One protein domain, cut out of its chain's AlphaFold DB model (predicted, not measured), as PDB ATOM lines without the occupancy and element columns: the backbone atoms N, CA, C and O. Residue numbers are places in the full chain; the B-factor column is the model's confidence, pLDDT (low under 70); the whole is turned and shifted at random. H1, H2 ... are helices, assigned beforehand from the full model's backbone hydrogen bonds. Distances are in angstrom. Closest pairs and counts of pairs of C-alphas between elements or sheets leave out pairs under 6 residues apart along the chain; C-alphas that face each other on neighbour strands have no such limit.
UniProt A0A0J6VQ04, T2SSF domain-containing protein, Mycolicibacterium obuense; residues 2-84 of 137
ATOM      1  N   ALA A   2      26.707  11.608 131.842       81.50
ATOM      2  CA  ALA A   2      26.203  10.941 130.624       81.50
ATOM      3  C   ALA A   2      27.316  10.267 129.788       81.50
ATOM      4  O   ALA A   2      27.171   9.138 129.336       81.50
ATOM      5  N   VAL A   3      28.472  10.925 129.645       83.69
ATOM      6  CA  VAL A   3      29.606  10.384 128.869       83.69
ATOM      7  C   VAL A   3      30.261   9.177 129.554       83.69
ATOM      8  O   VAL A   3      30.628   8.222 128.877       83.69
ATOM      9  N   SER A   4      30.374   9.178 130.889       88.00
ATOM     10  CA  SER A   4      30.956   8.053 131.636       88.00
ATOM     11  C   SER A   4      30.087   6.798 131.549       88.00
ATOM     12  O   SER A   4      30.590   5.722 131.242       88.00
ATOM     13  N   THR A   5      28.774   6.937 131.744       89.19
ATOM     14  CA  THR A   5      27.822   5.816 131.634       89.19
ATOM     15  C   THR A   5      27.768   5.243 130.218       89.19
ATOM     16  O   THR A   5      27.817   4.024 130.055       89.19
ATOM     17  N   ALA A   6      27.765   6.096 129.190       87.12
ATOM     18  CA  ALA A   6      27.830   5.659 127.797       87.12
ATOM     19  C   ALA A   6      29.136   4.909 127.481       87.12
ATOM     20  O   ALA A   6      29.102   3.834 126.887       87.12
ATOM     21  N   ALA A   7      30.289   5.428 127.913       89.38
ATOM     22  CA  ALA A   7      31.574   4.764 127.703       89.38
ATOM     23  C   ALA A   7      31.658   3.404 128.420       89.38
ATOM     24  O   ALA A   7      32.127   2.433 127.826       89.38
ATOM     25  N   ALA A   8      31.148   3.308 129.653       92.12
ATOM     26  CA  ALA A   8      31.072   2.049 130.395       92.12
ATOM     27  C   ALA A   8      30.175   1.016 129.690       92.12
ATOM     28  O   ALA A   8      30.554  -0.153 129.583       92.12
ATOM     29  N   ALA A   9      29.025   1.449 129.165       91.19
ATOM     30  CA  ALA A   9      28.112   0.594 128.410       91.19
ATOM     31  C   ALA A   9      28.754   0.075 127.112       91.19
ATOM     32  O   ALA A   9      28.723  -1.125 126.846       91.19
ATOM     33  N   VAL A  10      29.408   0.945 126.334       89.81
ATOM     34  CA  VAL A  10      30.102   0.543 125.095       89.81
ATOM     35  C   VAL A  10      31.275  -0.393 125.395       89.81
ATOM     36  O   VAL A  10      31.505  -1.350 124.655       89.81
ATOM     37  N   ALA A  11      31.984  -0.189 126.510       91.56
ATOM     38  CA  ALA A  11      33.081  -1.063 126.921       91.56
ATOM     39  C   ALA A  11      32.647  -2.524 127.133       91.56
ATOM     40  O   ALA A  11      33.491  -3.413 127.064       91.56
ATOM     41  N   ALA A  12      31.366  -2.794 127.414       89.19
ATOM     42  CA  ALA A  12      30.860  -4.158 127.595       89.19
ATOM     43  C   ALA A  12      30.817  -4.969 126.286       89.19
ATOM     44  O   ALA A  12      30.909  -6.191 126.333       89.19
ATOM     45  N   ALA A  13      30.713  -4.296 125.135       89.88
ATOM     46  CA  ALA A  13      30.630  -4.923 123.813       89.88
ATOM     47  C   ALA A  13      31.856  -4.643 122.920       89.88
ATOM     48  O   ALA A  13      31.933  -5.141 121.798       89.88
ATOM     49  N   ALA A  14      32.809  -3.829 123.384       84.19
ATOM     50  CA  ALA A  14      33.975  -3.429 122.605       84.19
ATOM     51  C   ALA A  14      35.082  -4.509 122.583       84.19
ATOM     52  O   ALA A  14      35.252  -5.244 123.559       84.19
ATOM     53  N   PRO A  15      35.913  -4.565 121.521       84.50
ATOM     54  CA  PRO A  15      37.134  -5.371 121.508       84.50
ATOM     55  C   PRO A  15      38.062  -5.025 122.681       84.50
ATOM     56  O   PRO A  15      38.145  -3.863 123.079       84.50
ATOM     57  N   HIS A  16      38.807  -6.011 123.192       84.19
ATOM     58  CA  HIS A  16      39.546  -5.921 124.464       84.19
ATOM     59  C   HIS A  16      40.419  -4.657 124.603       84.19
ATOM     60  O   HIS A  16      40.391  -3.988 125.636       84.19
ATOM     61  N   ALA A  17      41.152  -4.286 123.548       82.00
ATOM     62  CA  ALA A  17      42.006  -3.097 123.543       82.00
ATOM     63  C   ALA A  17      41.218  -1.786 123.734       82.00
ATOM     64  O   ALA A  17      41.648  -0.900 124.471       82.00
ATOM     65  N   LEU A  18      40.044  -1.670 123.109       84.62
ATOM     66  CA  LEU A  18      39.186  -0.492 123.218       84.62
ATOM     67  C   LEU A  18      38.378  -0.506 124.523       84.62
ATOM     68  O   LEU A  18      38.253   0.529 125.173       84.62
ATOM     69  N   ALA A  19      37.885  -1.675 124.940       88.44
ATOM     70  CA  ALA A  19      37.138  -1.850 126.184       88.44
ATOM     71  C   ALA A  19      37.934  -1.374 127.408       88.44
ATOM     72  O   ALA A  19      37.385  -0.679 128.263       88.44
ATOM     73  N   HIS A  20      39.231  -1.690 127.467       88.75
ATOM     74  CA  HIS A  20      40.108  -1.265 128.559       88.75
ATOM     75  C   HIS A  20      40.196   0.266 128.670       88.75
ATOM     76  O   HIS A  20      40.019   0.841 129.746       88.75
ATOM     77  N   VAL A  21      40.416   0.942 127.543       90.06
ATOM     78  CA  VAL A  21      40.539   2.403 127.495       90.06
ATOM     79  C   VAL A  21      39.200   3.091 127.776       90.06
ATOM     80  O   VAL A  21      39.163   4.073 128.517       90.06
ATOM     81  N   LEU A  22      38.097   2.553 127.249       91.44
ATOM     82  CA  LEU A  22      36.747   3.052 127.518       91.44
ATOM     83  C   LEU A  22      36.375   2.949 128.998       91.44
ATOM     84  O   LEU A  22      35.820   3.898 129.548       91.44
ATOM     85  N   ARG A  23      36.700   1.826 129.648       93.75
ATOM     86  CA  ARG A  23      36.407   1.610 131.069       93.75
ATOM     87  C   ARG A  23      37.223   2.547 131.950       93.75
ATOM     88  O   ARG A  23      36.647   3.258 132.761       93.75
ATOM     89  N   ARG A  24      38.529   2.665 131.688       93.00
ATOM     90  CA  ARG A  24      39.396   3.634 132.375       93.00
ATOM     91  C   ARG A  24      38.876   5.068 132.239       93.00
ATOM     92  O   ARG A  24      38.815   5.792 133.228       93.00
ATOM     93  N   GLY A  25      38.515   5.484 131.025       92.31
ATOM     94  CA  GLY A  25      37.968   6.817 130.781       92.31
ATOM     95  C   GLY A  25      36.627   7.030 131.487       92.31
ATOM     96  O   GLY A  25      36.422   8.074 132.103       92.31
ATOM     97  N   ALA A  26      35.744   6.029 131.465       92.25
ATOM     98  CA  ALA A  26      34.468   6.058 132.176       92.25
ATOM     99  C   ALA A  26      34.646   6.217 133.691       92.25
ATOM    100  O   ALA A  26      33.996   7.079 134.281       92.25
ATOM    101  N   ASP A  27      35.549   5.440 134.293       94.88
ATOM    102  CA  ASP A  27      35.829   5.469 135.729       94.88
ATOM    103  C   ASP A  27      36.420   6.820 136.146       94.88
ATOM    104  O   ASP A  27      35.953   7.445 137.098       94.88
ATOM    105  N   LEU A  28      37.395   7.334 135.389       93.19
ATOM    106  CA  LEU A  28      37.990   8.647 135.645       93.19
ATOM    107  C   LEU A  28      36.954   9.773 135.540       93.19
ATOM    108  O   LEU A  28      36.896  10.635 136.414       93.19
ATOM    109  N   LEU A  29      36.100   9.749 134.515       91.25
ATOM    110  CA  LEU A  29      35.011  10.720 134.374       91.25
ATOM    111  C   LEU A  29      33.954  10.585 135.479       91.25
ATOM    112  O   LEU A  29      33.372  11.589 135.886       91.25
ATOM    113  N   ALA A  30      33.677   9.369 135.960       91.19
ATOM    114  CA  ALA A  30      32.761   9.137 137.076       91.19
ATOM    115  C   ALA A  30      33.322   9.676 138.403       91.19
ATOM    116  O   ALA A  30      32.561  10.181 139.223       91.19
ATOM    117  N   LEU A  31      34.646   9.641 138.574       92.75
ATOM    118  CA  LEU A  31      35.368  10.247 139.699       92.75
ATOM    119  C   LEU A  31      35.554  11.771 139.562       92.75
ATOM    120  O   LEU A  31      36.157  12.393 140.434       92.75
ATOM    121  N   GLY A  32      35.055  12.383 138.482       89.31
ATOM    122  CA  GLY A  32      35.142  13.827 138.248       89.31
ATOM    123  C   GLY A  32      36.476  14.303 137.668       89.31
ATOM    124  O   GLY A  32      36.771  15.494 137.722       89.31
ATOM    125  N   ALA A  33      37.301  13.408 137.117       89.56
ATOM    126  CA  ALA A  33      38.519  13.816 136.427       89.56
ATOM    127  C   ALA A  33      38.201  14.618 135.154       89.56
ATOM    128  O   ALA A  33      37.213  14.359 134.464       89.56
ATOM    129  N   ASP A  34      39.100  15.542 134.804       86.75
ATOM    130  CA  ASP A  34      39.048  16.253 133.527       86.75
ATOM    131  C   ASP A  34      39.062  15.278 132.333       86.75
ATOM    132  O   ASP A  34      39.773  14.266 132.327       86.75
ATOM    133  N   ALA A  35      38.303  15.609 131.288       84.38
ATOM    134  CA  ALA A  35      38.147  14.760 130.116       84.38
ATOM    135  C   ALA A  35      39.440  14.625 129.296       84.38
ATOM    136  O   ALA A  35      39.680  13.578 128.692       84.38
ATOM    137  N   GLY A  36      40.306  15.641 129.300       87.25
ATOM    138  CA  GLY A  36      41.636  15.556 128.702       87.25
ATOM    139  C   GLY A  36      42.488  14.473 129.363       87.25
ATOM    140  O   GLY A  36      43.163  13.716 128.663       87.25
ATOM    141  N   ARG A  37      42.398  14.352 130.694       88.19
ATOM    142  CA  ARG A  37      43.070  13.306 131.480       88.19
ATOM    143  C   ARG A  37      42.397  11.941 131.340       88.19
ATOM    144  O   ARG A  37      43.095  10.938 131.216       88.19
ATOM    145  N   ALA A  38      41.066  11.892 131.343       91.06
ATOM    146  CA  ALA A  38      40.309  10.645 131.223       91.06
ATOM    147  C   ALA A  38      40.551   9.930 129.882       91.06
ATOM    148  O   ALA A  38      40.609   8.702 129.834       91.06
ATOM    149  N   TRP A  39      40.752  10.701 128.811       91.31
ATOM    150  CA  TRP A  39      40.985  10.207 127.453       91.31
ATOM    151  C   TRP A  39      42.451  10.319 127.002       91.31
ATOM    152  O   TRP A  39      42.739  10.294 125.803       91.31
ATOM    153  N   ALA A  40      43.391  10.474 127.937       88.44
ATOM    154  CA  ALA A  40      44.817  10.468 127.624       88.44
ATOM    155  C   ALA A  40      45.281   9.065 127.199       88.44
ATOM    156  O   ALA A  40      44.870   8.064 127.792       88.44
ATOM    157  N   ASP A  41      46.158   9.008 126.196       82.06
ATOM    158  CA  ASP A  41      46.783   7.763 125.747       82.06
ATOM    159  C   ASP A  41      47.739   7.243 126.834       82.06
ATOM    160  O   ASP A  41      48.660   7.965 127.211       82.06
ATOM    161  N   PRO A  42      47.508   6.046 127.404       69.19
ATOM    162  CA  PRO A  42      48.414   5.469 128.391       69.19
ATOM    163  C   PRO A  42      49.700   4.893 127.782       69.19
ATOM    164  O   PRO A  42      50.591   4.555 128.551       69.19
ATOM    165  N   ALA A  43      49.789   4.743 126.456       66.06
ATOM    166  CA  ALA A  43      50.885   4.055 125.775       66.06
ATOM    167  C   ALA A  43      51.665   4.985 124.823       66.06
ATOM    168  O   ALA A  43      51.880   4.645 123.659       66.06
ATOM    169  N   ASP A  44      52.117   6.141 125.321       61.34
ATOM    170  CA  ASP A  44      53.050   7.031 124.593       61.34
ATOM    171  C   ASP A  44      54.445   6.381 124.382       61.34
ATOM    172  O   ASP A  44      55.311   6.904 123.682       61.34
ATOM    173  N   ASP A  45      54.643   5.172 124.919       51.84
ATOM    174  CA  ASP A  45      55.864   4.379 124.837       51.84
ATOM    175  C   ASP A  45      55.910   3.531 123.542       51.84
ATOM    176  O   ASP A  45      55.697   2.319 123.526       51.84
ATOM    177  N   GLY A  46      56.180   4.191 122.414       53.38
ATOM    178  CA  GLY A  46      57.176   3.706 121.446       53.38
ATOM    179  C   GLY A  46      56.978   2.402 120.649       53.38
ATOM    180  O   GLY A  46      57.979   1.906 120.141       53.38
ATOM    181  N   ASP A  47      55.773   1.856 120.451       53.53
ATOM    182  CA  ASP A  47      55.596   0.696 119.550       53.53
ATOM    183  C   ASP A  47      54.471   0.884 118.510       53.53
ATOM    184  O   ASP A  47      53.272   0.797 118.796       53.53
ATOM    185  N   ALA A  48      54.885   1.173 117.273       53.56
ATOM    186  CA  ALA A  48      54.047   1.571 116.140       53.56
ATOM    187  C   ALA A  48      53.512   0.394 115.293       53.56
ATOM    188  O   ALA A  48      53.060   0.615 114.170       53.56
ATOM    189  N   GLY A  49      53.549  -0.841 115.801       52.31
ATOM    190  CA  GLY A  49      53.341  -2.040 114.979       52.31
ATOM    191  C   GLY A  49      51.908  -2.561 114.804       52.31
ATOM    192  O   GLY A  49      51.695  -3.400 113.936       52.31
ATOM    193  N   ASP A  50      50.918  -2.109 115.584       65.00
ATOM    194  CA  ASP A  50      49.585  -2.742 115.601       65.00
ATOM    195  C   ASP A  50      48.458  -1.807 115.113       65.00
ATOM    196  O   ASP A  50      48.180  -0.753 115.698       65.00
ATOM    197  N   VAL A  51      47.765  -2.220 114.046       61.41
ATOM    198  CA  VAL A  51      46.592  -1.537 113.466       61.41
ATOM    199  C   VAL A  51      45.471  -1.380 114.504       61.41
ATOM    200  O   VAL A  51      44.744  -0.380 114.482       61.41
ATOM    201  N   GLY A  52      45.365  -2.301 115.470       63.75
ATOM    202  CA  GLY A  52      44.445  -2.186 116.604       63.75
ATOM    203  C   GLY A  52      44.735  -0.962 117.482       63.75
ATOM    204  O   GLY A  52      43.818  -0.216 117.840       63.75
ATOM    205  N   LYS A  53      46.014  -0.667 117.749       74.94
ATOM    206  CA  LYS A  53      46.442   0.515 118.521       74.94
ATOM    207  C   LYS A  53      46.175   1.824 117.770       74.94
ATOM    208  O   LYS A  53      45.897   2.848 118.395       74.94
ATOM    209  N   ALA A  54      46.238   1.836 116.437       79.31
ATOM    210  CA  ALA A  54      45.968   3.041 115.643       79.31
ATOM    211  C   ALA A  54      44.518   3.543 115.801       79.31
ATOM    212  O   ALA A  54      44.301   4.740 116.010       79.31
ATOM    213  N   HIS A  55      43.540   2.632 115.779       80.94
ATOM    214  CA  HIS A  55      42.122   2.965 115.948       80.94
ATOM    215  C   HIS A  55      41.810   3.470 117.362       80.94
ATOM    216  O   HIS A  55      41.107   4.469 117.518       80.94
ATOM    217  N   VAL A  56      42.392   2.844 118.390       85.31
ATOM    218  CA  VAL A  56      42.252   3.291 119.787       85.31
ATOM    219  C   VAL A  56      42.822   4.701 119.966       85.31
ATOM    220  O   VAL A  56      42.158   5.565 120.537       85.31
ATOM    221  N   ARG A  57      44.000   4.989 119.398       86.06
ATOM    222  CA  ARG A  57      44.600   6.335 119.432       86.06
ATOM    223  C   ARG A  57      43.763   7.377 118.695       86.06
ATOM    224  O   ARG A  57      43.630   8.508 119.165       86.06
ATOM    225  N   ALA A  58      43.191   7.016 117.546       86.00
ATOM    226  CA  ALA A  58      42.286   7.894 116.812       86.00
ATOM    227  C   ALA A  58      41.032   8.224 117.636       86.00
ATOM    228  O   ALA A  58      40.674   9.398 117.750       86.00
ATOM    229  N   TYR A  59      40.430   7.215 118.275       87.44
ATOM    230  CA  TYR A  59      39.296   7.400 119.178       87.44
ATOM    231  C   TYR A  59      39.647   8.324 120.349       87.44
ATOM    232  O   TYR A  59      38.937   9.297 120.586       87.44
ATOM    233  N   LEU A  60      40.769   8.085 121.037       90.00
ATOM    234  CA  LEU A  60      41.206   8.907 122.169       90.00
ATOM    235  C   LEU A  60      41.406  10.379 121.785       90.00
ATOM    236  O   LEU A  60      40.936  11.277 122.485       90.00
ATOM    237  N   ARG A  61      42.042  10.651 120.637       87.62
ATOM    238  CA  ARG A  61      42.186  12.024 120.123       87.62
ATOM    239  C   ARG A  61      40.833  12.669 119.822       87.62
ATOM    240  O   ARG A  61      40.624  13.832 120.167       87.62
ATOM    241  N   MET A  62      39.925  11.928 119.190       87.06
ATOM    242  CA  MET A  62      38.579  12.408 118.876       87.06
ATOM    243  C   MET A  62      37.781  12.713 120.151       87.06
ATOM    244  O   MET A  62      37.204  13.795 120.261       87.06
ATOM    245  N   ALA A  63      37.805  11.811 121.135       87.88
ATOM    246  CA  ALA A  63      37.126  11.965 122.418       87.88
ATOM    247  C   ALA A  63      37.631  13.196 123.189       87.88
ATOM    248  O   ALA A  63      36.825  13.995 123.660       87.88
ATOM    249  N   ARG A  64      38.953  13.419 123.236       88.12
ATOM    250  CA  ARG A  64      39.552  14.623 123.845       88.12
ATOM    251  C   ARG A  64      39.088  15.908 123.170       88.12
ATOM    252  O   ARG A  64      38.697  16.851 123.851       88.12
ATOM    253  N   ARG A  65      39.121  15.951 121.833       84.62
ATOM    254  CA  ARG A  65      38.700  17.138 121.074       84.62
ATOM    255  C   ARG A  65      37.217  17.435 121.279       84.62
ATOM    256  O   ARG A  65      36.867  18.587 121.505       84.62
ATOM    257  N   SER A  66      36.380  16.401 121.235       83.88
ATOM    258  CA  SER A  66      34.937  16.521 121.452       83.88
ATOM    259  C   SER A  66      34.610  17.010 122.865       83.88
ATOM    260  O   SER A  66      33.753  17.879 123.032       83.88
ATOM    261  N   ALA A  67      35.333  16.518 123.874       83.50
ATOM    262  CA  ALA A  67      35.163  16.978 125.244       83.50
ATOM    263  C   ALA A  67      35.589  18.444 125.427       83.50
ATOM    264  O   ALA A  67      34.854  19.211 126.045       83.50
ATOM    265  N   ALA A  68      36.716  18.856 124.837       81.69
ATOM    266  CA  ALA A  68      37.176  20.243 124.888       81.69
ATOM    267  C   ALA A  68      36.173  21.209 124.233       81.69
ATOM    268  O   ALA A  68      35.853  22.247 124.810       81.69
ATOM    269  N   SER A  69      35.626  20.859 123.063       80.00
ATOM    270  CA  SER A  69      34.626  21.696 122.388       80.00
ATOM    271  C   SER A  69      33.301  21.773 123.150       80.00
ATOM    272  O   SER A  69      32.688  22.835 123.200       80.00
ATOM    273  N   GLY A  70      32.856  20.670 123.763       77.56
ATOM    274  CA  GLY A  70      31.619  20.646 124.547       77.56
ATOM    275  C   GLY A  70      31.721  21.457 125.840       77.56
ATOM    276  O   GLY A  70      30.809  22.216 126.157       77.56
ATOM    277  N   ALA A  71      32.847  21.346 126.551       77.19
ATOM    278  CA  ALA A  71      33.108  22.140 127.748       77.19
ATOM    279  C   ALA A  71      33.207  23.640 127.429       77.19
ATOM    280  O   ALA A  71      32.592  24.449 128.118       77.19
ATOM    281  N   ALA A  72      33.909  24.009 126.351       76.44
ATOM    282  CA  ALA A  72      34.021  25.403 125.922       76.44
ATOM    283  C   ALA A  72      32.655  26.023 125.572       76.44
ATOM    284  O   ALA A  72      32.375  27.154 125.961       76.44
ATOM    285  N   LEU A  73      31.784  25.277 124.883       71.88
ATOM    286  CA  LEU A  73      30.425  25.732 124.580       71.88
ATOM    287  C   LEU A  73      29.583  25.903 125.851       71.88
ATOM    288  O   LEU A  73      28.882  26.903 125.978       71.88
ATOM    289  N   ALA A  74      29.651  24.949 126.782       73.06
ATOM    290  CA  ALA A  74      28.909  25.023 128.039       73.06
ATOM    291  C   ALA A  74      29.293  26.270 128.848       73.06
ATOM    292  O   ALA A  74      28.408  27.015 129.258       73.06
ATOM    293  N   GLN A  75      30.594  26.546 128.982       75.62
ATOM    294  CA  GLN A  75      31.091  27.760 129.638       75.62
ATOM    295  C   GLN A  75      30.601  29.035 128.935       75.62
ATOM    296  O   GLN A  75      30.050  29.918 129.581       75.62
ATOM    297  N   GLY A  76      30.684  29.102 127.601       74.25
ATOM    298  CA  GLY A  76      30.182  30.264 126.857       74.25
ATOM    299  C   GLY A  76      28.671  30.502 127.021       74.25
ATOM    300  O   GLY A  76      28.228  31.648 127.068       74.25
ATOM    301  N   VAL A  77      27.868  29.439 127.134       77.56
ATOM    302  CA  VAL A  77      26.421  29.547 127.402       77.56
ATOM    303  C   VAL A  77      26.144  29.981 128.845       77.56
ATOM    304  O   VAL A  77      25.219  30.762 129.066       77.56
ATOM    305  N   GLU A  78      26.924  29.506 129.818       81.38
ATOM    306  CA  GLU A  78      26.834  29.938 131.219       81.38
ATOM    307  C   GLU A  78      27.139  31.434 131.365       81.38
ATOM    308  O   GLU A  78      26.336  32.156 131.966       81.38
ATOM    309  N   ASP A  79      28.222  31.905 130.743       87.25
ATOM    310  CA  ASP A  79      28.611  33.319 130.724       87.25
ATOM    311  C   ASP A  79      27.525  34.182 130.076       87.25
ATOM    312  O   ASP A  79      27.055  35.156 130.670       87.25
ATOM    313  N   LEU A  80      27.044  33.783 128.893       82.06
ATOM    314  CA  LEU A  80      25.962  34.487 128.204       82.06
ATOM    315  C   LEU A  80      24.691  34.543 129.062       82.06
ATOM    316  O   LEU A  80      24.035  35.581 129.151       82.06
ATOM    317  N   ALA A  81      24.335  33.444 129.726       83.38
ATOM    318  CA  ALA A  81      23.181  33.409 130.613       83.38
ATOM    319  C   ALA A  81      23.358  34.318 131.840       83.38
ATOM    320  O   ALA A  81      22.373  34.882 132.320       83.38
ATOM    321  N   ALA A  82      24.574  34.466 132.371       91.25
ATOM    322  CA  ALA A  82      24.863  35.412 133.445       91.25
ATOM    323  C   ALA A  82      24.682  36.862 132.971       91.25
ATOM    324  O   ALA A  82      23.973  37.627 133.629       91.25
ATOM    325  N   THR A  83      25.224  37.208 131.799       91.56
ATOM    326  CA  THR A  83      25.052  38.532 131.180       91.56
ATOM    327  C   THR A  83      23.578  38.868 130.971       91.56
ATOM    328  O   THR A  83      23.113  39.904 131.438       91.56
ATOM    329  N   LEU A  84      22.805  37.962 130.366       87.50
ATOM    330  CA  LEU A  84      21.379  38.190 130.103       87.50
ATOM    331  C   LEU A  84      20.558  38.377 131.389       87.50
ATOM    332  O   LEU A  84      19.612  39.165 131.412       87.50
TER     333      LEU A  84
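What this domain is: This is residues 2 to 84 of the 137 residues of the protein "T2SSF domain-containing protein" of Mycolicibacterium obuense (UniProt A0A0J6VQ04). One long helix, H4, makes the length; H2 and short H3 pack on its earlier part, H1 folds along H2 as a hairpin, and residues 72 to 84 stick out. The 83 printed residues, all helix in class, hold H1 to H4 in order; they are loose, radius of gyration of the C-alphas 14.9 A, spanning 53 by 25 by 17 A.

How they stand to each other: Start at H1, residues 2 to 11: it touches H2, residues 16 to 30, closest at C-alphas 4 and 26, 4.1 A, a hairpin at a shallow tilt of 23 degrees. H2 touches H3, residues 35 to 38, at C-alphas 25 and 38, 4.5 A. Residues 17 to 21 of H2 touch H4, residues 51 to 84, closest at C-alphas 18 and 56, 6.0 A; H1 and H4 are apart. Every O i to N i+4 pair is within hydrogen-bond range in H1 and H4, 10 of 11 in H2; H3 is too short.

Where its parts are: Find C-alpha 2 at (26.203, 10.941, 130.624). H4 runs 49.9 A to C-alpha 84 at (21.379, 38.190, 130.103).

The domain as a whole: The printed part has no cut. The link H3 to H4 is long; pLDDT is under 70 at residues 42 to 52.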